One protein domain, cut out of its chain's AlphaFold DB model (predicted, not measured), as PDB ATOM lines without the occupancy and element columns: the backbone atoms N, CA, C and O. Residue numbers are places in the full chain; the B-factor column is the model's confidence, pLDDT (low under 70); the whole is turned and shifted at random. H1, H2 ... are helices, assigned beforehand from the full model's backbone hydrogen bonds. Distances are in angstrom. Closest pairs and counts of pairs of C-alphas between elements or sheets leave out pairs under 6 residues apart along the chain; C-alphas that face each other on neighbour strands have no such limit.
ATOM      1  N   ASN A   5     -52.180  -8.507 -16.748       91.12
ATOM      2  CA  ASN A   5     -51.460  -7.728 -17.757       91.12
ATOM      3  C   ASN A   5     -51.718  -6.214 -17.618       91.12
ATOM      4  O   ASN A   5     -50.785  -5.419 -17.642       91.12
ATOM      5  N   GLU A   6     -52.974  -5.806 -17.416       92.94
ATOM      6  CA  GLU A   6     -53.317  -4.393 -17.183       92.94
ATOM      7  C   GLU A   6     -52.686  -3.871 -15.890       92.94
ATOM      8  O   GLU A   6     -52.077  -2.805 -15.899       92.94
ATOM      9  N   LEU A   7     -52.759  -4.643 -14.799       93.31
ATOM     10  CA  LEU A   7     -52.154  -4.265 -13.518       93.31
ATOM     11  C   LEU A   7     -50.635  -4.062 -13.636       93.31
ATOM     12  O   LEU A   7     -50.098  -3.108 -13.074       93.31
ATOM     13  N   ILE A   8     -49.953  -4.936 -14.381       93.38
ATOM     14  CA  ILE A   8     -48.510  -4.848 -14.644       93.38
ATOM     15  C   ILE A   8     -48.191  -3.605 -15.485       93.38
ATOM     16  O   ILE A   8     -47.319  -2.819 -15.109       93.38
ATOM     17  N   LYS A   9     -48.930  -3.370 -16.576       90.81
ATOM     18  CA  LYS A   9     -48.727  -2.202 -17.449       90.81
ATOM     19  C   LYS A   9     -48.936  -0.882 -16.712       90.81
ATOM     20  O   LYS A   9     -48.114   0.028 -16.842       90.81
ATOM     21  N   GLU A  10     -49.976  -0.803 -15.888       94.12
ATOM     22  CA  GLU A  10     -50.283   0.353 -15.035       94.12
ATOM     23  C   GLU A  10     -49.365   0.460 -13.804       94.12
ATOM     24  O   GLU A  10     -49.448   1.436 -13.062       94.12
ATOM     25  N   LEU A  11     -48.479  -0.520 -13.584       92.12
ATOM     26  CA  LEU A  11     -47.585  -0.611 -12.429       92.12
ATOM     27  C   LEU A  11     -48.341  -0.504 -11.091       92.12
ATOM     28  O   LEU A  11     -47.907   0.162 -10.150       92.12
ATOM     29  N   ARG A  12     -49.489  -1.180 -10.998       94.75
ATOM     30  CA  ARG A  12     -50.327  -1.259  -9.795       94.75
ATOM     31  C   ARG A  12     -49.736  -2.251  -8.793       94.75
ATOM     32  O   ARG A  12     -50.220  -3.369  -8.632       94.75
ATOM     33  N   ILE A  13     -48.628  -1.842  -8.167       94.56
ATOM     34  CA  ILE A  13     -47.746  -2.683  -7.334       94.56
ATOM     35  C   ILE A  13     -48.534  -3.472  -6.280       94.56
ATOM     36  O   ILE A  13     -48.359  -4.684  -6.163       94.56
ATOM     37  N   ASN A  14     -49.423  -2.809  -5.535       94.69
ATOM     38  CA  ASN A  14     -50.193  -3.439  -4.460       94.69
ATOM     39  C   ASN A  14     -51.088  -4.564  -4.988       94.69
ATOM     40  O   ASN A  14     -51.139  -5.647  -4.408       94.69
ATOM     41  N   GLU A  15     -51.787  -4.318  -6.092       95.50
ATOM     42  CA  GLU A  15     -52.703  -5.270  -6.706       95.50
ATOM     43  C   GLU A  15     -51.964  -6.444  -7.349       95.50
ATOM     44  O   GLU A  15     -52.396  -7.585  -7.180       95.50
ATOM     45  N   VAL A  16     -50.831  -6.189  -8.015       96.75
ATOM     46  CA  VAL A  16     -49.970  -7.247  -8.571       96.75
ATOM     47  C   VAL A  16     -49.464  -8.157  -7.452       96.75
ATOM     48  O   VAL A  16     -49.623  -9.376  -7.531       96.75
ATOM     49  N   ILE A  17     -48.907  -7.585  -6.381       97.06
ATOM     50  CA  ILE A  17     -48.390  -8.366  -5.252       97.06
ATOM     51  C   ILE A  17     -49.524  -9.143  -4.581       97.06
ATOM     52  O   ILE A  17     -49.383 -10.341  -4.353       97.06
ATOM     53  N   ASN A  18     -50.667  -8.511  -4.306       96.06
ATOM     54  CA  ASN A  18     -51.801  -9.194  -3.688       96.06
ATOM     55  C   ASN A  18     -52.289 -10.385  -4.534       96.06
ATOM     56  O   ASN A  18     -52.563 -11.459  -3.996       96.06
ATOM     57  N   ALA A  19     -52.347 -10.229  -5.859       96.19
ATOM     58  CA  ALA A  19     -52.713 -11.309  -6.767       96.19
ATOM     59  C   ALA A  19     -51.689 -12.460  -6.746       96.19
ATOM     60  O   ALA A  19     -52.090 -13.620  -6.647       96.19
ATOM     61  N   LEU A  20     -50.385 -12.157  -6.762       97.56
ATOM     62  CA  LEU A  20     -49.316 -13.160  -6.656       97.56
ATOM     63  C   LEU A  20     -49.377 -13.930  -5.328       97.56
ATOM     64  O   LEU A  20     -49.342 -15.160  -5.326       97.56
ATOM     65  N   ILE A  21     -49.523 -13.226  -4.201       96.62
ATOM     66  CA  ILE A  21     -49.627 -13.838  -2.867       96.62
ATOM     67  C   ILE A  21     -50.889 -14.694  -2.749       96.62
ATOM     68  O   ILE A  21     -50.845 -15.796  -2.199       96.62
ATOM     69  N   THR A  22     -52.016 -14.217  -3.278       96.25
ATOM     70  CA  THR A  22     -53.275 -14.973  -3.280       96.25
ATOM     71  C   THR A  22     -53.137 -16.256  -4.095       96.25
ATOM     72  O   THR A  22     -53.522 -17.325  -3.625       96.25
ATOM     73  N   ALA A  23     -52.539 -16.176  -5.288       96.94
ATOM     74  CA  ALA A  23     -52.290 -17.341  -6.130       96.94
ATOM     75  C   ALA A  23     -51.346 -18.348  -5.459       96.94
ATOM     76  O   ALA A  23     -51.632 -19.545  -5.472       96.94
ATOM     77  N   PHE A  24     -50.282 -17.871  -4.807       97.12
ATOM     78  CA  PHE A  24     -49.377 -18.707  -4.019       97.12
ATOM     79  C   PHE A  24     -50.111 -19.458  -2.904       97.12
ATOM     80  O   PHE A  24     -50.026 -20.683  -2.831       97.12
ATOM     81  N   LYS A  25     -50.889 -18.748  -2.076       95.31
ATOM     82  CA  LYS A  25     -51.669 -19.345  -0.975       95.31
ATOM     83  C   LYS A  25     -52.711 -20.350  -1.469       95.31
ATOM     84  O   LYS A  25     -52.996 -21.323  -0.779       95.31
ATOM     85  N   ALA A  26     -53.259 -20.130  -2.662       96.81
ATOM     86  CA  ALA A  26     -54.185 -21.048  -3.317       96.81
ATOM     87  C   ALA A  26     -53.493 -22.230  -4.027       96.81
ATOM     88  O   ALA A  26     -54.181 -23.083  -4.583       96.81
ATOM     89  N   GLY A  27     -52.156 -22.279  -4.063       96.56
ATOM     90  CA  GLY A  27     -51.403 -23.300  -4.794       96.56
ATOM     91  C   GLY A  27     -51.509 -23.186  -6.321       96.56
ATOM     92  O   GLY A  27     -51.205 -24.142  -7.032       96.56
ATOM     93  N   ASN A  28     -51.935 -22.037  -6.852       97.62
ATOM     94  CA  ASN A  28     -52.152 -21.833  -8.284       97.62
ATOM     95  C   ASN A  28     -50.839 -21.497  -9.011       97.62
ATOM     96  O   ASN A  28     -50.544 -20.338  -9.315       97.62
ATOM     97  N   ARG A  29     -50.033 -22.532  -9.267       97.31
ATOM     98  CA  ARG A  29     -48.700 -22.405  -9.880       97.31
ATOM     99  C   ARG A  29     -48.754 -21.829 -11.291       97.31
ATOM    100  O   ARG A  29     -47.884 -21.034 -11.647       97.31
ATOM    101  N   ASP A  30     -49.756 -22.207 -12.076       97.38
ATOM    102  CA  ASP A  30     -49.884 -21.762 -13.466       97.38
ATOM    103  C   ASP A  30     -50.124 -20.255 -13.522       97.38
ATOM    104  O   ASP A  30     -49.463 -19.557 -14.283       97.38
ATOM    105  N   TYR A  31     -50.965 -19.722 -12.629       97.38
ATOM    106  CA  TYR A  31     -51.171 -18.278 -12.526       97.38
ATOM    107  C   TYR A  31     -49.884 -17.527 -12.172       97.38
ATOM    108  O   TYR A  31     -49.576 -16.512 -12.794       97.38
ATOM    109  N   VAL A  32     -49.116 -18.018 -11.190       98.00
ATOM    110  CA  VAL A  32     -47.834 -17.394 -10.817       98.00
ATOM    111  C   VAL A  32     -46.833 -17.484 -11.974       98.00
ATOM    112  O   VAL A  32     -46.128 -16.512 -12.238       98.00
ATOM    113  N   SER A  33     -46.798 -18.608 -12.695       98.00
ATOM    114  CA  SER A  33     -45.932 -18.804 -13.868       98.00
ATOM    115  C   SER A  33     -46.280 -17.814 -14.979       98.00
ATOM    116  O   SER A  33     -45.415 -17.056 -15.408       98.00
ATOM    117  N   SER A  34     -47.555 -17.713 -15.361       97.50
ATOM    118  CA  SER A  34     -47.998 -16.755 -16.380       97.50
ATOM    119  C   SER A  34     -47.774 -15.301 -15.959       97.50
ATOM    120  O   SER A  34     -47.358 -14.479 -16.768       97.50
ATOM    121  N   ALA A  35     -48.003 -14.954 -14.688       97.12
ATOM    122  CA  ALA A  35     -47.705 -13.612 -14.189       97.12
ATOM    123  C   ALA A  35     -46.196 -13.305 -14.223       97.12
ATOM    124  O   ALA A  35     -45.805 -12.177 -14.516       97.12
ATOM    125  N   THR A  36     -45.353 -14.307 -13.960       98.12
ATOM    126  CA  THR A  36     -43.888 -14.199 -14.041       98.12
ATOM    127  C   THR A  36     -43.424 -13.935 -15.471       98.12
ATOM    128  O   THR A  36     -42.577 -13.070 -15.682       98.12
ATOM    129  N   GLU A  37     -44.001 -14.631 -16.452       97.94
ATOM    130  CA  GLU A  37     -43.734 -14.400 -17.877       97.94
ATOM    131  C   GLU A  37     -44.141 -12.981 -18.297       97.94
ATOM    132  O   GLU A  37     -43.319 -12.256 -18.853       97.94
ATOM    133  N   LEU A  38     -45.345 -12.528 -17.926       97.88
ATOM    134  CA  LEU A  38     -45.815 -11.167 -18.220       97.88
ATOM    135  C   LEU A  38     -44.917 -10.080 -17.605       97.88
ATOM    136  O   LEU A  38     -44.641  -9.066 -18.243       97.88
ATOM    137  N   LEU A  39     -44.446 -10.279 -16.369       98.06
ATOM    138  CA  LEU A  39     -43.509  -9.360 -15.715       98.06
ATOM    139  C   LEU A  39     -42.169  -9.296 -16.454       98.06
ATOM    140  O   LEU A  39     -41.615  -8.211 -16.625       98.06
ATOM    141  N   HIS A  40     -41.660 -10.446 -16.902       97.44
ATOM    142  CA  HIS A  40     -40.425 -10.525 -17.676       97.44
ATOM    143  C   HIS A  40     -40.556  -9.847 -19.044       97.44
ATOM    144  O   HIS A  40     -39.662  -9.101 -19.449       97.44
ATOM    145  N   GLU A  41     -41.667 -10.076 -19.745       97.06
ATOM    146  CA  GLU A  41     -41.967  -9.439 -21.028       97.06
ATOM    147  C   GLU A  41     -42.049  -7.918 -20.888       97.06
ATOM    148  O   GLU A  41     -41.367  -7.203 -21.619       97.06
ATOM    149  N   GLU A  42     -42.810  -7.414 -19.914       97.00
ATOM    150  CA  GLU A  42     -42.960  -5.971 -19.692       97.00
ATOM    151  C   GLU A  42     -41.643  -5.317 -19.242       97.00
ATOM    152  O   GLU A  42     -41.318  -4.203 -19.663       97.00
ATOM    153  N   PHE A  43     -40.854  -6.004 -18.408       95.88
ATOM    154  CA  PHE A  43     -39.505  -5.565 -18.048       95.88
ATOM    155  C   PHE A  43     -38.613  -5.459 -19.287       95.88
ATOM    156  O   PHE A  43     -37.998  -4.415 -19.514       95.88
ATOM    157  N   THR A  44     -38.576  -6.515 -20.104       94.62
ATOM    158  CA  THR A  44     -37.761  -6.573 -21.322       94.62
ATOM    159  C   THR A  44     -38.169  -5.475 -22.293       94.62
ATOM    160  O   THR A  44     -37.302  -4.751 -22.771       94.62
ATOM    161  N   TYR A  45     -39.474  -5.290 -22.505       93.94
ATOM    162  CA  TYR A  45     -40.032  -4.218 -23.325       93.94
ATOM    163  C   TYR A  45     -39.614  -2.832 -22.816       93.94
ATOM    164  O   TYR A  45     -39.112  -2.009 -23.578       93.94
ATOM    165  N   THR A  46     -39.745  -2.588 -21.507       93.19
ATOM    166  CA  THR A  46     -39.352  -1.312 -20.889       93.19
ATOM    167  C   THR A  46     -37.863  -1.026 -21.099       93.19
ATOM    168  O   THR A  46     -37.486   0.112 -21.367       93.19
ATOM    169  N   VAL A  47     -37.006  -2.042 -20.988       91.94
ATOM    170  CA  VAL A  47     -35.560  -1.901 -21.198       91.94
ATOM    171  C   VAL A  47     -35.214  -1.728 -22.680       91.94
ATOM    172  O   VAL A  47     -34.357  -0.907 -22.993       91.94
ATOM    173  N   SER A  48     -35.867  -2.457 -23.590       90.88
ATOM    174  CA  SER A  48     -35.533  -2.460 -25.021       90.88
ATOM    175  C   SER A  48     -36.012  -1.221 -25.771       90.88
ATOM    176  O   SER A  48     -35.323  -0.755 -26.673       90.88
ATOM    177  N   GLU A  49     -37.174  -0.676 -25.410       88.75
ATOM    178  CA  GLU A  49     -37.729   0.526 -26.054       88.75
ATOM    179  C   GLU A  49     -37.061   1.819 -25.577       88.75
ATOM    180  O   GLU A  49     -37.283   2.900 -26.124       88.75
ATOM    181  N   SER A  50     -36.245   1.725 -24.532       84.25
ATOM    182  CA  SER A  50     -35.639   2.884 -23.901       84.25
ATOM    183  C   SER A  50     -34.260   3.153 -24.475       84.25
ATOM    184  O   SER A  50     -33.327   2.382 -24.274       84.25
ATOM    185  N   ILE A  51     -34.125   4.300 -25.144       76.00
ATOM    186  CA  ILE A  51     -32.845   4.778 -25.690       76.00
ATOM    187  C   ILE A  51     -31.815   4.962 -24.562       76.00
ATOM    188  O   ILE A  51     -30.648   4.623 -24.731       76.00
ATOM    189  N   GLU A  52     -32.258   5.445 -23.396       82.75
ATOM    190  CA  GLU A  52     -31.458   5.531 -22.174       82.75
ATOM    191  C   GLU A  52     -32.289   5.127 -20.946       82.75
ATOM    192  O   GLU A  52     -33.414   5.589 -20.743       82.75
ATOM    193  N   LEU A  53     -31.718   4.281 -20.085       84.19
ATOM    194  CA  LEU A  53     -32.319   3.857 -18.817       84.19
ATOM    195  C   LEU A  53     -32.046   4.891 -17.719       84.19
ATOM    196  O   LEU A  53     -31.168   4.715 -16.872       84.19
ATOM    197  N   THR A  54     -32.810   5.980 -17.717       87.00
ATOM    198  CA  THR A  54     -32.684   7.053 -16.719       87.00
ATOM    199  C   THR A  54     -34.036   7.432 -16.111       87.00
ATOM    200  O   THR A  54     -35.093   7.000 -16.575       87.00
ATOM    201  N   GLY A  55     -34.005   8.186 -15.005       87.81
ATOM    202  CA  GLY A  55     -35.192   8.779 -14.381       87.81
ATOM    203  C   GLY A  55     -36.334   7.790 -14.108       87.81
ATOM    204  O   GLY A  55     -36.177   6.812 -13.365       87.81
ATOM    205  N   ASP A  56     -37.493   8.074 -14.701       89.25
ATOM    206  CA  ASP A  56     -38.725   7.301 -14.521       89.25
ATOM    207  C   ASP A  56     -38.676   5.934 -15.204       89.25
ATOM    208  O   ASP A  56     -39.169   4.956 -14.643       89.25
ATOM    209  N   THR A  57     -38.013   5.822 -16.354       90.94
ATOM    210  CA  THR A  57     -37.825   4.543 -17.043       90.94
ATOM    211  C   THR A  57     -37.001   3.585 -16.194       90.94
ATOM    212  O   THR A  57     -37.401   2.440 -15.981       90.94
ATOM    213  N   LEU A  58     -35.882   4.060 -15.636       93.06
ATOM    214  CA  LEU A  58     -35.069   3.255 -14.727       93.06
ATOM    215  C   LEU A  58     -35.869   2.851 -13.481       93.06
ATOM    216  O   LEU A  58     -35.750   1.719 -13.010       93.06
ATOM    217  N   LYS A  59     -36.715   3.754 -12.959       92.69
ATOM    218  CA  LYS A  59     -37.640   3.433 -11.861       92.69
ATOM    219  C   LYS A  59     -38.572   2.286 -12.236       92.69
ATOM    220  O   LYS A  59     -38.657   1.313 -11.494       92.69
ATOM    221  N   ARG A  60     -39.258   2.411 -13.374       94.44
ATOM    222  CA  ARG A  60     -40.225   1.429 -13.869       94.44
ATOM    223  C   ARG A  60     -39.558   0.074 -14.070       94.44
ATOM    224  O   ARG A  60     -40.039  -0.911 -13.519       94.44
ATOM    225  N   ALA A  61     -38.428   0.041 -14.774       95.44
ATOM    226  CA  ALA A  61     -37.663  -1.180 -15.006       95.44
ATOM    227  C   ALA A  61     -37.235  -1.839 -13.687       95.44
ATOM    228  O   ALA A  61     -37.403  -3.043 -13.521       95.44
ATOM    229  N   SER A  62     -36.763  -1.052 -12.714       96.31
ATOM    230  CA  SER A  62     -36.340  -1.570 -11.404       96.31
ATOM    231  C   SER A  62     -37.502  -2.149 -10.588       96.31
ATOM    232  O   SER A  62     -37.328  -3.162  -9.916       96.31
ATOM    233  N   ILE A  63     -38.695  -1.549 -10.660       96.94
ATOM    234  CA  ILE A  63     -39.902  -2.069  -9.994       96.94
ATOM    235  C   ILE A  63     -40.385  -3.356 -10.672       96.94
ATOM    236  O   ILE A  63     -40.654  -4.337  -9.982       96.94
ATOM    237  N   LEU A  64     -40.461  -3.383 -12.007       97.62
ATOM    238  CA  LEU A  64     -40.840  -4.585 -12.761       97.62
ATOM    239  C   LEU A  64     -39.874  -5.740 -12.485       97.62
ATOM    240  O   LEU A  64     -40.303  -6.857 -12.215       97.62
ATOM    241  N   TYR A  65     -38.574  -5.449 -12.462       97.50
ATOM    242  CA  TYR A  65     -37.540  -6.417 -12.126       97.50
ATOM    243  C   TYR A  65     -37.658  -6.934 -10.683       97.50
ATOM    244  O   TYR A  65     -37.516  -8.133 -10.442       97.50
ATOM    245  N   ALA A  66     -37.987  -6.070  -9.717       98.00
ATOM    246  CA  ALA A  66     -38.248  -6.487  -8.341       98.00
ATOM    247  C   ALA A  66     -39.484  -7.398  -8.224       98.00
ATOM    248  O   ALA A  66     -39.435  -8.413  -7.528       98.00
ATOM    249  N   LEU A  67     -40.574  -7.070  -8.925       98.31
ATOM    250  CA  LEU A  67     -41.777  -7.906  -8.990       98.31
ATOM    251  C   LEU A  67     -41.492  -9.259  -9.655       98.31
ATOM    252  O   LEU A  67     -41.978 -10.284  -9.182       98.31
ATOM    253  N   TYR A  68     -40.671  -9.272 -10.706       98.44
ATOM    254  CA  TYR A  68     -40.216 -10.493 -11.366       98.44
ATOM    255  C   TYR A  68     -39.379 -11.379 -10.428       98.44
ATOM    256  O   TYR A  68     -39.621 -12.580 -10.320       98.44
ATOM    257  N   CYS A  69     -38.442 -10.798  -9.671       98.19
ATOM    258  CA  CYS A  69     -37.675 -11.543  -8.665       98.19
ATOM    259  C   CYS A  69     -38.577 -12.111  -7.558       98.19
ATOM    260  O   CYS A  69     -38.381 -13.249  -7.131       98.19
ATOM    261  N   LEU A  70     -39.591 -11.349  -7.129       98.31
ATOM    262  CA  LEU A  70     -40.594 -11.815  -6.174       98.31
ATOM    263  C   LEU A  70     -41.370 -13.019  -6.715       98.31
ATOM    264  O   LEU A  70     -41.509 -14.017  -6.008       98.31
ATOM    265  N   SER A  71     -41.865 -12.946  -7.952       98.19
ATOM    266  CA  SER A  71     -42.653 -14.026  -8.548       98.19
ATOM    267  C   SER A  71     -41.814 -15.290  -8.771       98.19
ATOM    268  O   SER A  71     -42.280 -16.391  -8.478       98.19
ATOM    269  N   LEU A  72     -40.545 -15.146  -9.163       98.19
ATOM    270  CA  LEU A  72     -39.588 -16.253  -9.201       98.19
ATOM    271  C   LEU A  72     -39.329 -16.842  -7.811       98.19
ATOM    272  O   LEU A  72     -39.323 -18.060  -7.663       98.19
ATOM    273  N   GLY A  73     -39.163 -16.009  -6.779       97.81
ATOM    274  CA  GLY A  73     -39.011 -16.474  -5.396       97.81
ATOM    275  C   GLY A  73     -40.211 -17.301  -4.931       97.81
ATOM    276  O   GLY A  73     -40.038 -18.367  -4.341       97.81
ATOM    277  N   ILE A  74     -41.426 -16.865  -5.274       98.12
ATOM    278  CA  ILE A  74     -42.661 -17.625  -5.042       98.12
ATOM    279  C   ILE A  74     -42.624 -18.966  -5.788       98.12
ATOM    280  O   ILE A  74     -42.901 -19.999  -5.185       98.12
ATOM    281  N   LEU A  75     -42.254 -18.987  -7.072       98.25
ATOM    282  CA  LEU A  75     -42.174 -20.233  -7.844       98.25
ATOM    283  C   LEU A  75     -41.163 -21.221  -7.257       98.25
ATOM    284  O   LEU A  75     -41.478 -22.406  -7.171       98.25
ATOM    285  N   ARG A  76     -39.999 -20.752  -6.786       96.69
ATOM    286  CA  ARG A  76     -39.015 -21.611  -6.102       96.69
ATOM    287  C   ARG A  76     -39.616 -22.285  -4.872       96.69
ATOM    288  O   ARG A  76     -39.422 -23.481  -4.670       96.69
ATOM    289  N   LEU A  77     -40.402 -21.545  -4.086       96.81
ATOM    290  CA  LEU A  77     -41.131 -22.114  -2.951       96.81
ATOM    291  C   LEU A  77     -42.153 -23.164  -3.387       96.81
ATOM    292  O   LEU A  77     -42.211 -24.234  -2.789       96.81
ATOM    293  N   MET A  78     -42.935 -22.880  -4.429       97.00
ATOM    294  CA  MET A  78     -43.935 -23.822  -4.951       97.00
ATOM    295  C   MET A  78     -43.297 -25.098  -5.517       97.00
ATOM    296  O   MET A  78     -43.893 -26.170  -5.435       97.00
ATOM    297  N   ASN A  79     -42.084 -24.992  -6.060       96.19
ATOM    298  CA  ASN A  79     -41.303 -26.119  -6.562       96.19
ATOM    299  C   ASN A  79     -40.540 -26.870  -5.451       96.19
ATOM    300  O   ASN A  79     -39.878 -27.862  -5.748       96.19
ATOM    301  N   ASN A  80     -40.634 -26.433  -4.188       94.44
ATOM    302  CA  ASN A  80     -39.868 -26.961  -3.052       94.44
ATOM    303  C   ASN A  80     -38.347 -26.928  -3.275       94.44
ATOM    304  O   ASN A  80     -37.631 -27.845  -2.877       94.44
ATOM    305  N   GLU A  81     -37.852 -25.876  -3.923       93.75
ATOM    306  CA  GLU A  81     -36.418 -25.692  -4.114       93.75
ATOM    307  C   GLU A  81     -35.722 -25.290  -2.808       93.75
ATOM    308  O   GLU A  81     -36.256 -24.534  -1.987       93.75
ATOM    309  N   ASP A  82     -34.487 -25.764  -2.647       86.44
ATOM    310  CA  ASP A  82     -33.650 -25.436  -1.499       86.44
ATOM    311  C   ASP A  82     -33.206 -23.965  -1.512       86.44
ATOM    312  O   ASP A  82     -32.743 -23.419  -2.518       86.44
ATOM    313  N   LEU A  83     -33.303 -23.331  -0.340       87.00
ATOM    314  CA  LEU A  83     -32.899 -21.941  -0.089       87.00
ATOM    315  C   LEU A  83     -31.591 -21.886   0.711       87.00
ATOM    316  O   LEU A  83     -31.491 -21.195   1.718       87.00
ATOM    317  N   THR A  84     -30.597 -22.673   0.304       83.94
ATOM    318  CA  THR A  84     -29.316 -22.805   1.021       83.94
ATOM    319  C   THR A  84     -28.368 -21.626   0.811       83.94
ATOM    320  O   THR A  84     -27.402 -21.470   1.551       83.94
ATOM    321  N   ILE A  85     -28.633 -20.793  -0.195       86.25
ATOM    322  CA  ILE A  85     -27.824 -19.618  -0.512       86.25
ATOM    323  C   ILE A  85     -28.108 -18.525   0.518       86.25
ATOM    324  O   ILE A  85     -29.254 -18.106   0.677       86.25
ATOM    325  N   ASN A  86     -27.064 -18.009   1.172       91.44
ATOM    326  CA  ASN A  86     -27.182 -16.796   1.973       91.44
ATOM    327  C   ASN A  86     -27.372 -15.594   1.029       91.44
ATOM    328  O   ASN A  86     -26.428 -15.236   0.312       91.44
ATOM    329  N   PRO A  87     -28.555 -14.948   1.008       93.75
ATOM    330  CA  PRO A  87     -28.813 -13.860   0.073       93.75
ATOM    331  C   PRO A  87     -27.880 -12.669   0.316       93.75
ATOM    332  O   PRO A  87     -27.451 -12.040  -0.640       93.75
ATOM    333  N   ILE A  88     -27.493 -12.371   1.560       95.38
ATOM    334  CA  ILE A  88     -26.655 -11.203   1.872       95.38
ATOM    335  C   ILE A  88     -25.212 -11.393   1.412       95.38
ATOM    336  O   ILE A  88     -24.605 -10.460   0.887       95.38
ATOM    337  N   GLU A  89     -24.657 -12.588   1.591       95.12
ATOM    338  CA  GLU A  89     -23.299 -12.896   1.133       95.12
ATOM    339  C   GLU A  89     -23.205 -12.848  -0.396       95.12
ATOM    340  O   GLU A  89     -22.301 -12.212  -0.951       95.12
ATOM    341  N   LEU A  90     -24.184 -13.454  -1.076       95.38
ATOM    342  CA  LEU A  90     -24.271 -13.410  -2.530       95.38
ATOM    343  C   LEU A  90     -24.459 -11.973  -3.022       95.38
ATOM    344  O   LEU A  90     -23.741 -11.535  -3.913       95.38
ATOM    345  N   LEU A  91     -25.352 -11.209  -2.391       95.75
ATOM    346  CA  LEU A  91     -25.587  -9.812  -2.725       95.75
ATOM    347  C   LEU A  91     -24.316  -8.966  -2.645       95.75
ATOM    348  O   LEU A  91     -24.036  -8.210  -3.573       95.75
ATOM    349  N   ARG A  92     -23.558  -9.079  -1.546       95.25
ATOM    350  CA  ARG A  92     -22.297  -8.344  -1.353       95.25
ATOM    351  C   ARG A  92     -21.310  -8.673  -2.465       95.25
ATOM    352  O   ARG A  92     -20.849  -7.773  -3.157       95.25
ATOM    353  N   THR A  93     -21.088  -9.964  -2.696       95.12
ATOM    354  CA  THR A  93     -20.193 -10.454  -3.751       95.12
ATOM    355  C   THR A  93     -20.615  -9.944  -5.129       95.12
ATOM    356  O   THR A  93     -19.776  -9.555  -5.940       95.12
ATOM    357  N   SER A  94     -21.916  -9.911  -5.404       95.12
ATOM    358  CA  SER A  94     -22.455  -9.440  -6.676       95.12
ATOM    359  C   SER A  94     -22.337  -7.933  -6.861       95.12
ATOM    360  O   SER A  94     -21.991  -7.485  -7.951       95.12
ATOM    361  N   VAL A  95     -22.582  -7.147  -5.813       94.25
ATOM    362  CA  VAL A  95     -22.374  -5.692  -5.827       94.25
ATOM    363  C   VAL A  95     -20.903  -5.365  -6.076       94.25
ATOM    364  O   VAL A  95     -20.609  -4.549  -6.949       94.25
ATOM    365  N   ASP A  96     -19.992  -6.019  -5.353       93.12
ATOM    366  CA  ASP A  96     -18.552  -5.748  -5.429       93.12
ATOM    367  C   ASP A  96     -17.969  -6.105  -6.804       93.12
ATOM    368  O   ASP A  96     -17.099  -5.402  -7.318       93.12
ATOM    369  N   ASN A  97     -18.486  -7.165  -7.433       94.44
ATOM    370  CA  ASN A  97     -18.027  -7.635  -8.742       94.44
ATOM    371  C   ASN A  97     -18.840  -7.086  -9.929       94.44
ATOM    372  O   ASN A  97     -18.508  -7.379 -11.078       94.44
ATOM    373  N   GLY A  98     -19.912  -6.323  -9.688       91.75
ATOM    374  CA  GLY A  98     -20.833  -5.884 -10.742       91.75
ATOM    375  C   GLY A  98     -21.593  -7.033 -11.425       91.75
ATOM    376  O   GLY A  98     -21.990  -6.910 -12.582       91.75
ATOM    377  N   ASP A  99     -21.802  -8.149 -10.723       94.44
ATOM    378  CA  ASP A  99     -22.468  -9.345 -11.239       94.44
ATOM    379  C   ASP A  99     -23.995  -9.261 -11.068       94.44
ATOM    380  O   ASP A  99     -24.553  -9.502  -9.995       94.44
ATOM    381  N   LEU A 100     -24.690  -8.947 -12.163       92.06
ATOM    382  CA  LEU A 100     -26.153  -8.900 -12.194       92.06
ATOM    383  C   LEU A 100     -26.807 -10.280 -12.013       92.06
ATOM    384  O   LEU A 100     -27.937 -10.355 -11.525       92.06
ATOM    385  N   SER A 101     -26.138 -11.375 -12.389       94.81
ATOM    386  CA  SER A 101     -26.704 -12.721 -12.264       94.81
ATOM    387  C   SER A 101     -26.792 -13.133 -10.798       94.81
ATOM    388  O   SER A 101     -27.873 -13.491 -10.321       94.81
ATOM    389  N   GLY A 102     -25.695 -12.990 -10.051       95.88
ATOM    390  CA  GLY A 102     -25.690 -13.237  -8.613       95.88
ATOM    391  C   GLY A 102     -26.606 -12.274  -7.851       95.88
ATOM    392  O   GLY A 102     -27.332 -12.714  -6.956       95.88
ATOM    393  N   LEU A 103     -26.702 -11.003  -8.275       95.88
ATOM    394  CA  LEU A 103     -27.693 -10.066  -7.737       95.88
ATOM    395  C   LEU A 103     -29.113 -10.625  -7.910       95.88
ATOM    396  O   LEU A 103     -29.855 -10.708  -6.934       95.88
ATOM    397  N   THR A 104     -29.468 -11.060  -9.123       96.38
ATOM    398  CA  THR A 104     -30.782 -11.651  -9.426       96.38
ATOM    399  C   THR A 104     -31.077 -12.831  -8.497       96.38
ATOM    400  O   THR A 104     -32.131 -12.887  -7.867       96.38
ATOM    401  N   GLN A 105     -30.128 -13.762  -8.357       96.25
ATOM    402  CA  GLN A 105     -30.288 -14.949  -7.512       96.25
ATOM    403  C   GLN A 105     -30.427 -14.607  -6.025       96.25
ATOM    404  O   GLN A 105     -31.229 -15.224  -5.315       96.25
ATOM    405  N   SER A 106     -29.700 -13.592  -5.557       96.94
ATOM    406  CA  SER A 106     -29.854 -13.058  -4.207       96.94
ATOM    407  C   SER A 106     -31.267 -12.515  -3.979       96.94
ATOM    408  O   SER A 106     -31.905 -12.877  -2.992       96.94
ATOM    409  N   LEU A 107     -31.783 -11.683  -4.892       97.62
ATOM    410  CA  LEU A 107     -33.125 -11.097  -4.775       97.62
ATOM    411  C   LEU A 107     -34.216 -12.167  -4.757       97.62
ATOM    412  O   LEU A 107     -35.089 -12.134  -3.894       97.62
ATOM    413  N   ILE A 108     -34.129 -13.150  -5.654       97.62
ATOM    414  CA  ILE A 108     -35.055 -14.288  -5.705       97.62
ATOM    415  C   ILE A 108     -35.047 -15.055  -4.375       97.62
ATOM    416  O   ILE A 108     -36.103 -15.394  -3.835       97.62
ATOM    417  N   THR A 109     -33.858 -15.319  -3.827       96.94
ATOM    418  CA  THR A 109     -33.708 -16.046  -2.558       96.94
ATOM    419  C   THR A 109     -34.256 -15.231  -1.383       96.94
ATOM    420  O   THR A 109     -35.007 -15.766  -0.570       96.94
ATOM    421  N   ALA A 110     -33.970 -13.929  -1.330       96.94
ATOM    422  CA  ALA A 110     -34.514 -13.015  -0.327       96.94
ATOM    423  C   ALA A 110     -36.049 -12.927  -0.396       96.94
ATOM    424  O   ALA A 110     -36.717 -12.944   0.638       96.94
ATOM    425  N   SER A 111     -36.629 -12.904  -1.601       97.75
ATOM    426  CA  SER A 111     -38.081 -12.977  -1.786       97.75
ATOM    427  C   SER A 111     -38.662 -14.279  -1.240       97.75
ATOM    428  O   SER A 111     -39.639 -14.240  -0.500       97.75
ATOM    429  N   ALA A 112     -38.056 -15.428  -1.543       97.19
ATOM    430  CA  ALA A 112     -38.515 -16.715  -1.022       97.19
ATOM    431  C   ALA A 112     -38.438 -16.785   0.518       97.19
ATOM    432  O   ALA A 112     -39.364 -17.276   1.165       97.19
ATOM    433  N   LEU A 113     -37.367 -16.256   1.118       95.56
ATOM    434  CA  LEU A 113     -37.221 -16.164   2.575       95.56
ATOM    435  C   LEU A 113     -38.291 -15.264   3.200       95.56
ATOM    436  O   LEU A 113     -38.939 -15.679   4.159       95.56
ATOM    437  N   LEU A 114     -38.563 -14.098   2.602       95.81
ATOM    438  CA  LEU A 114     -39.629 -13.210   3.068       95.81
ATOM    439  C   LEU A 114     -40.994 -13.898   3.068       95.81
ATOM    440  O   LEU A 114     -41.741 -13.783   4.034       95.81
ATOM    441  N   ILE A 115     -41.335 -14.620   1.998       95.56
ATOM    442  CA  ILE A 115     -42.618 -15.331   1.909       95.56
ATOM    443  C   ILE A 115     -42.720 -16.446   2.964       95.56
ATOM    444  O   ILE A 115     -43.816 -16.732   3.443       95.56
ATOM    445  N   LYS A 116     -41.589 -17.030   3.382       93.06
ATOM    446  CA  LYS A 116     -41.501 -17.951   4.529       93.06
ATOM    447  C   LYS A 116     -41.522 -17.251   5.899       93.06
ATOM    448  O   LYS A 116     -41.517 -17.943   6.914       93.06
ATOM    449  N   GLY A 117     -41.555 -15.919   5.943       92.31
ATOM    450  CA  GLY A 117     -41.542 -15.123   7.172       92.31
ATOM    451  C   GLY A 117     -40.147 -14.847   7.740       92.31
ATOM    452  O   GLY A 117     -40.042 -14.343   8.857       92.31
ATOM    453  N   ASP A 118     -39.075 -15.162   7.008       93.12
ATOM    454  CA  ASP A 118     -37.712 -14.804   7.405       93.12
ATOM    455  C   ASP A 118     -37.346 -13.407   6.886       93.12
ATOM    456  O   ASP A 118     -37.169 -13.166   5.689       93.12
ATOM    457  N   GLU A 119     -37.221 -12.483   7.835       93.19
ATOM    458  CA  GLU A 119     -36.879 -11.079   7.612       93.19
ATOM    459  C   GLU A 119     -35.477 -10.707   8.118       93.19
ATOM    460  O   GLU A 119     -35.096  -9.534   8.074       93.19
ATOM    461  N   SER A 120     -34.700 -11.676   8.614       93.19
ATOM    462  CA  SER A 120     -33.409 -11.431   9.277       93.19
ATOM    463  C   SER A 120     -32.411 -10.668   8.398       93.19
ATOM    464  O   SER A 120     -31.633  -9.852   8.890       93.19
ATOM    465  N   TRP A 121     -32.501 -10.860   7.082       93.81
ATOM    466  CA  TRP A 121     -31.650 -10.246   6.067       93.81
ATOM    467  C   TRP A 121     -31.966  -8.764   5.794       93.81
ATOM    468  O   TRP A 121     -31.107  -8.042   5.291       93.81
ATOM    469  N   ILE A 122     -33.173  -8.270   6.108       94.12
ATOM    470  CA  ILE A 122     -33.632  -6.933   5.677       94.12
ATOM    471  C   ILE A 122     -32.727  -5.821   6.218       94.12
ATOM    472  O   ILE A 122     -32.460  -4.839   5.519       94.12
ATOM    473  N   LYS A 123     -32.252  -5.954   7.461       93.69
ATOM    474  CA  LYS A 123     -31.369  -4.959   8.080       93.69
ATOM    475  C   LYS A 123     -30.051  -4.845   7.308       93.69
ATOM    476  O   LYS A 123     -29.705  -3.751   6.868       93.69
ATOM    477  N   ASP A 124     -29.383  -5.970   7.072       94.12
ATOM    478  CA  ASP A 124     -28.100  -6.018   6.364       94.12
ATOM    479  C   ASP A 124     -28.234  -5.541   4.910       94.12
ATOM    480  O   ASP A 124     -27.342  -4.891   4.367       94.12
ATOM    481  N   PHE A 125     -29.385  -5.811   4.292       94.44
ATOM    482  CA  PHE A 125     -29.724  -5.330   2.956       94.44
ATOM    483  C   PHE A 125     -29.807  -3.796   2.903       94.44
ATOM    484  O   PHE A 125     -29.254  -3.172   1.998       94.44
ATOM    485  N   ASN A 126     -30.467  -3.173   3.890       93.12
ATOM    486  CA  ASN A 126     -30.536  -1.712   4.003       93.12
ATOM    487  C   ASN A 126     -29.152  -1.093   4.226       93.12
ATOM    488  O   ASN A 126     -28.852  -0.058   3.632       93.12
ATOM    489  N   GLU A 127     -28.317  -1.716   5.063       93.94
ATOM    490  CA  GLU A 127     -26.944  -1.265   5.314       93.94
ATOM    491  C   GLU A 127     -26.095  -1.324   4.038       93.94
ATOM    492  O   GLU A 127     -25.373  -0.373   3.736       93.94
ATOM    493  N   LEU A 128     -26.230  -2.389   3.239       92.12
ATOM    494  CA  LEU A 128     -25.474  -2.529   1.996       92.12
ATOM    495  C   LEU A 128     -25.828  -1.449   0.966       92.12
ATOM    496  O   LEU A 128     -24.930  -0.890   0.343       92.12
ATOM    497  N   ILE A 129     -27.111  -1.108   0.808       91.88
ATOM    498  CA  ILE A 129     -27.561  -0.079  -0.152       91.88
ATOM    499  C   ILE A 129     -26.846   1.260   0.060       91.88
ATOM    500  O   ILE A 129     -26.545   1.948  -0.917       91.88
ATOM    501  N   GLN A 130     -26.537   1.619   1.313       90.19
ATOM    502  CA  GLN A 130     -25.870   2.883   1.646       90.19
ATOM    503  C   GLN A 130     -24.436   2.972   1.110       90.19
ATOM    504  O   GLN A 130     -23.928   4.074   0.915       90.19
ATOM    505  N   VAL A 131     -23.786   1.831   0.868       90.94
ATOM    506  CA  VAL A 131     -22.391   1.765   0.404       90.94
ATOM    507  C   VAL A 131     -22.260   1.369  -1.070       90.94
ATOM    508  O   VAL A 131     -21.158   1.382  -1.614       90.94
ATOM    509  N   VAL A 132     -23.369   1.055  -1.753       92.69
ATOM    510  CA  VAL A 132     -23.364   0.758  -3.192       92.69
ATOM    511  C   VAL A 132     -23.095   2.032  -3.985       92.69
ATOM    512  O   VAL A 132     -23.906   2.958  -3.971       92.69
ATOM    513  N   ASN A 133     -21.983   2.071  -4.723       89.38
ATOM    514  CA  ASN A 133     -21.608   3.211  -5.572       89.38
ATOM    515  C   ASN A 133     -22.261   3.183  -6.962       89.38
ATOM    516  O   ASN A 133     -22.445   4.232  -7.577       89.38
ATOM    517  N   ASN A 134     -22.615   1.998  -7.461       90.38
ATOM    518  CA  ASN A 134     -23.243   1.835  -8.765       90.38
ATOM    519  C   ASN A 134     -24.729   2.241  -8.705       90.38
ATOM    520  O   ASN A 134     -25.513   1.635  -7.975       90.38
ATOM    521  N   GLU A 135     -25.118   3.252  -9.487       89.00
ATOM    522  CA  GLU A 135     -26.477   3.807  -9.462       89.00
ATOM    523  C   GLU A 135     -27.549   2.803  -9.912       89.00
ATOM    524  O   GLU A 135     -28.618   2.742  -9.308       89.00
ATOM    525  N   LEU A 136     -27.254   1.966 -10.912       90.50
ATOM    526  CA  LEU A 136     -28.169   0.914 -11.365       90.50
ATOM    527  C   LEU A 136     -28.452  -0.075 -10.228       90.50
ATOM    528  O   LEU A 136     -29.612  -0.333  -9.910       90.50
ATOM    529  N   PHE A 137     -27.404  -0.581  -9.577       93.06
ATOM    530  CA  PHE A 137     -27.551  -1.511  -8.456       93.06
ATOM    531  C   PHE A 137     -28.297  -0.847  -7.300       93.06
ATOM    532  O   PHE A 137     -29.270  -1.401  -6.795       93.06
ATOM    533  N   ARG A 138     -27.906   0.372  -6.917       92.75
ATOM    534  CA  ARG A 138     -28.575   1.126  -5.850       92.75
ATOM    535  C   ARG A 138     -30.070   1.281  -6.128       92.75
ATOM    536  O   ARG A 138     -30.885   1.106  -5.217       92.75
ATOM    537  N   ARG A 139     -30.443   1.572  -7.376       93.00
ATOM    538  CA  ARG A 139     -31.838   1.747  -7.783       93.00
ATOM    539  C   ARG A 139     -32.620   0.438  -7.778       93.00
ATOM    540  O   ARG A 139     -33.708   0.419  -7.207       93.00
ATOM    541  N   ILE A 140     -32.049  -0.643  -8.311       94.75
ATOM    542  CA  ILE A 140     -32.632  -1.992  -8.249       94.75
ATOM    543  C   ILE A 140     -32.923  -2.379  -6.797       94.75
ATOM    544  O   ILE A 140     -34.047  -2.749  -6.465       94.75
ATOM    545  N   LEU A 141     -31.933  -2.237  -5.915       95.56
ATOM    546  CA  LEU A 141     -32.059  -2.616  -4.508       95.56
ATOM    547  C   LEU A 141     -33.088  -1.753  -3.765       95.56
ATOM    548  O   LEU A 141     -33.859  -2.264  -2.953       95.56
ATOM    549  N   SER A 142     -33.144  -0.455  -4.070       94.88
ATOM    550  CA  SER A 142     -34.130   0.456  -3.479       94.88
ATOM    551  C   SER A 142     -35.559   0.099  -3.896       94.88
ATOM    552  O   SER A 142     -36.442   0.014  -3.044       94.88
ATOM    553  N   SER A 143     -35.787  -0.159  -5.189       95.88
ATOM    554  CA  SER A 143     -37.092  -0.595  -5.702       95.88
ATOM    555  C   SER A 143     -37.484  -1.976  -5.183       95.88
ATOM    556  O   SER A 143     -38.654  -2.210  -4.887       95.88
ATOM    557  N   PHE A 144     -36.516  -2.874  -4.994       97.25
ATOM    558  CA  PHE A 144     -36.762  -4.155  -4.347       97.25
ATOM    559  C   PHE A 144     -37.276  -3.971  -2.919       97.25
ATOM    560  O   PHE A 144     -38.332  -4.497  -2.582       97.25
ATOM    561  N   LEU A 145     -36.615  -3.158  -2.090       95.38
ATOM    562  CA  LEU A 145     -37.098  -2.897  -0.731       95.38
ATOM    563  C   LEU A 145     -38.470  -2.206  -0.692       95.38
ATOM    564  O   LEU A 145     -39.241  -2.450   0.236       95.38
ATOM    565  N   GLU A 146     -38.800  -1.371  -1.680       94.56
ATOM    566  CA  GLU A 146     -40.142  -0.793  -1.831       94.56
ATOM    567  C   GLU A 146     -41.200  -1.891  -2.030       94.56
ATOM    568  O   GLU A 146     -42.184  -1.932  -1.291       94.56
ATOM    569  N   VAL A 147     -40.950  -2.840  -2.939       96.06
ATOM    570  CA  VAL A 147     -41.814  -4.014  -3.162       96.06
ATOM    571  C   VAL A 147     -41.949  -4.856  -1.890       96.06
ATOM    572  O   VAL A 147     -43.059  -5.219  -1.507       96.06
ATOM    573  N   ILE A 148     -40.849  -5.112  -1.180       94.44
ATOM    574  CA  ILE A 148     -40.843  -5.903   0.061       94.44
ATOM    575  C   ILE A 148     -41.716  -5.259   1.149       94.44
ATOM    576  O   ILE A 148     -42.471  -5.953   1.831       94.44
ATOM    577  N   ARG A 149     -41.690  -3.928   1.288       93.56
ATOM    578  CA  ARG A 149     -42.574  -3.211   2.229       93.56
ATOM    579  C   ARG A 149     -44.053  -3.407   1.894       93.56
ATOM    580  O   ARG A 149     -44.870  -3.563   2.803       93.56
ATOM    581  N   VAL A 150     -44.398  -3.433   0.608       93.44
ATOM    582  CA  VAL A 150     -45.769  -3.718   0.172       93.44
ATOM    583  C   VAL A 150     -46.150  -5.164   0.478       93.44
ATOM    584  O   VAL A 150     -47.215  -5.383   1.050       93.44
ATOM    585  N   VAL A 151     -45.274  -6.136   0.183       91.94
ATOM    586  CA  VAL A 151     -45.494  -7.558   0.519       91.94
ATOM    587  C   VAL A 151     -45.850  -7.710   1.995       91.94
ATOM    588  O   VAL A 151     -46.861  -8.328   2.306       91.94
ATOM    589  N   LYS A 152     -45.096  -7.075   2.897       89.56
ATOM    590  CA  LYS A 152     -45.364  -7.108   4.345       89.56
ATOM    591  C   LYS A 152     -46.726  -6.538   4.743       89.56
ATOM    592  O   LYS A 152     -47.288  -6.928   5.757       89.56
ATOM    593  N   THR A 153     -47.255  -5.601   3.963       87.62
ATOM    594  CA  THR A 153     -48.571  -5.004   4.223       87.62
ATOM    595  C   THR A 153     -49.704  -5.948   3.810       87.62
ATOM    596  O   THR A 153     -50.746  -5.978   4.457       87.62
ATOM    597  N   VAL A 154     -49.512  -6.725   2.739       80.56
ATOM    598  CA  VAL A 154     -50.534  -7.642   2.196       80.56
ATOM    599  C   VAL A 154     -50.390  -9.091   2.682       80.56
ATOM    600  O   VAL A 154     -51.329  -9.879   2.575       80.56
ATOM    601  N   ASN A 155     -49.229  -9.452   3.227       76.75
ATOM    602  CA  ASN A 155     -48.922 -10.752   3.813       76.75
ATOM    603  C   ASN A 155     -48.351 -10.578   5.236       76.75
ATOM    604  O   ASN A 155     -47.146 -10.763   5.412       76.75
TER     605      ASN A 155
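AT A GLANCE: This is residues 5 to 155 of the 156 residues of an uncharacterized protein of Vulcanisaeta distributa (strain DSM 14429 / JCM 11212 / NBRC 100878 / IC-017) (UniProt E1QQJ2). A long helix, H4, runs through the middle of the domain, with H3 and H2 beside it in a three-helix bundle; H6 and H8 cross H4 steeply, and H5 and H7 lie farther out, H5 folded against H6 and H7 beside one end of H8. Short H1 packs on H3. The printed part has 151 residues, with eight named helices, H1 to H8 in chain order, and no named strand; the class is all helix. It is compact, with a radius of gyration of the C-alphas of 14.5 A and spans of 40 by 37 by 24 A.

HOW THE PARTS SIT: H4, residues 55 to 78, touches H3, residues 29 to 48, at a shallow tilt of 24 degrees, opposite ways; the closest C-alphas, of Phe 43 and Leu 64, are 5.5 A apart. H2, residues 13 to 25, and H3 form a helical hairpin, as do H3 and H4; H2, H3 and H4 are an up and down bundle, each running against the one before. The closest C-alphas of H2 and H3, Leu 20 and Val 32, are 6.1 A apart. H1, residues 5 to 9, touches H3 at residues 35 to 42 alone, with the C-alphas of Asn 5 and Leu 38 closest at 6.6 A, and touches H2 only at the corner, Leu 7 to Val 16, 6.2 A between C-alphas. H4 touches H6, residues 100 to 115, with residues 66 to 77 alone, at a steep tilt of 59 degrees; C-alphas Gly 73 and Ala 112 are closest, 4.4 A. H4 touches H8, residues 135 to 154, with residues 58 to 67 alone, at a steep tilt of 55 degrees; C-alphas Ala 66 and Phe 144 are closest, 4.9 A. H5, residues 87 to 97, and H6 form a hairpin, with C-alphas Pro 87 and Ser 106 closest, 4.5 A. H7, residues 122 to 129, and H8 form a hairpin but only just touch, with 3 pairs of C-alphas within 8 A, Ile 129 and Arg 138 closest at 5.9 A. H4 and H7 are apart. In H1 to H8 every O i to N i+4 pair is within hydrogen-bond range.

IN THESE COORDINATES: H4 is 35.0 A long, from C-alpha 55 at (-35.192, 8.779, -14.381). H8 measures 29.1 A, H3 28.3 A, H6 22.6 A and H2 18.3 A. H1 begins at C-alpha 5, (-51.460, -7.728, -17.757), and H8 ends at C-alpha 154, (-50.534, -7.642, 2.196).

THE WHOLE: The C-alphas of Ala 26 and Asn 133 are the two farthest apart, 40.7 A. The printed part has no cut and no long link. Its mean pLDDT is 94.0, and no printed residue is under 70.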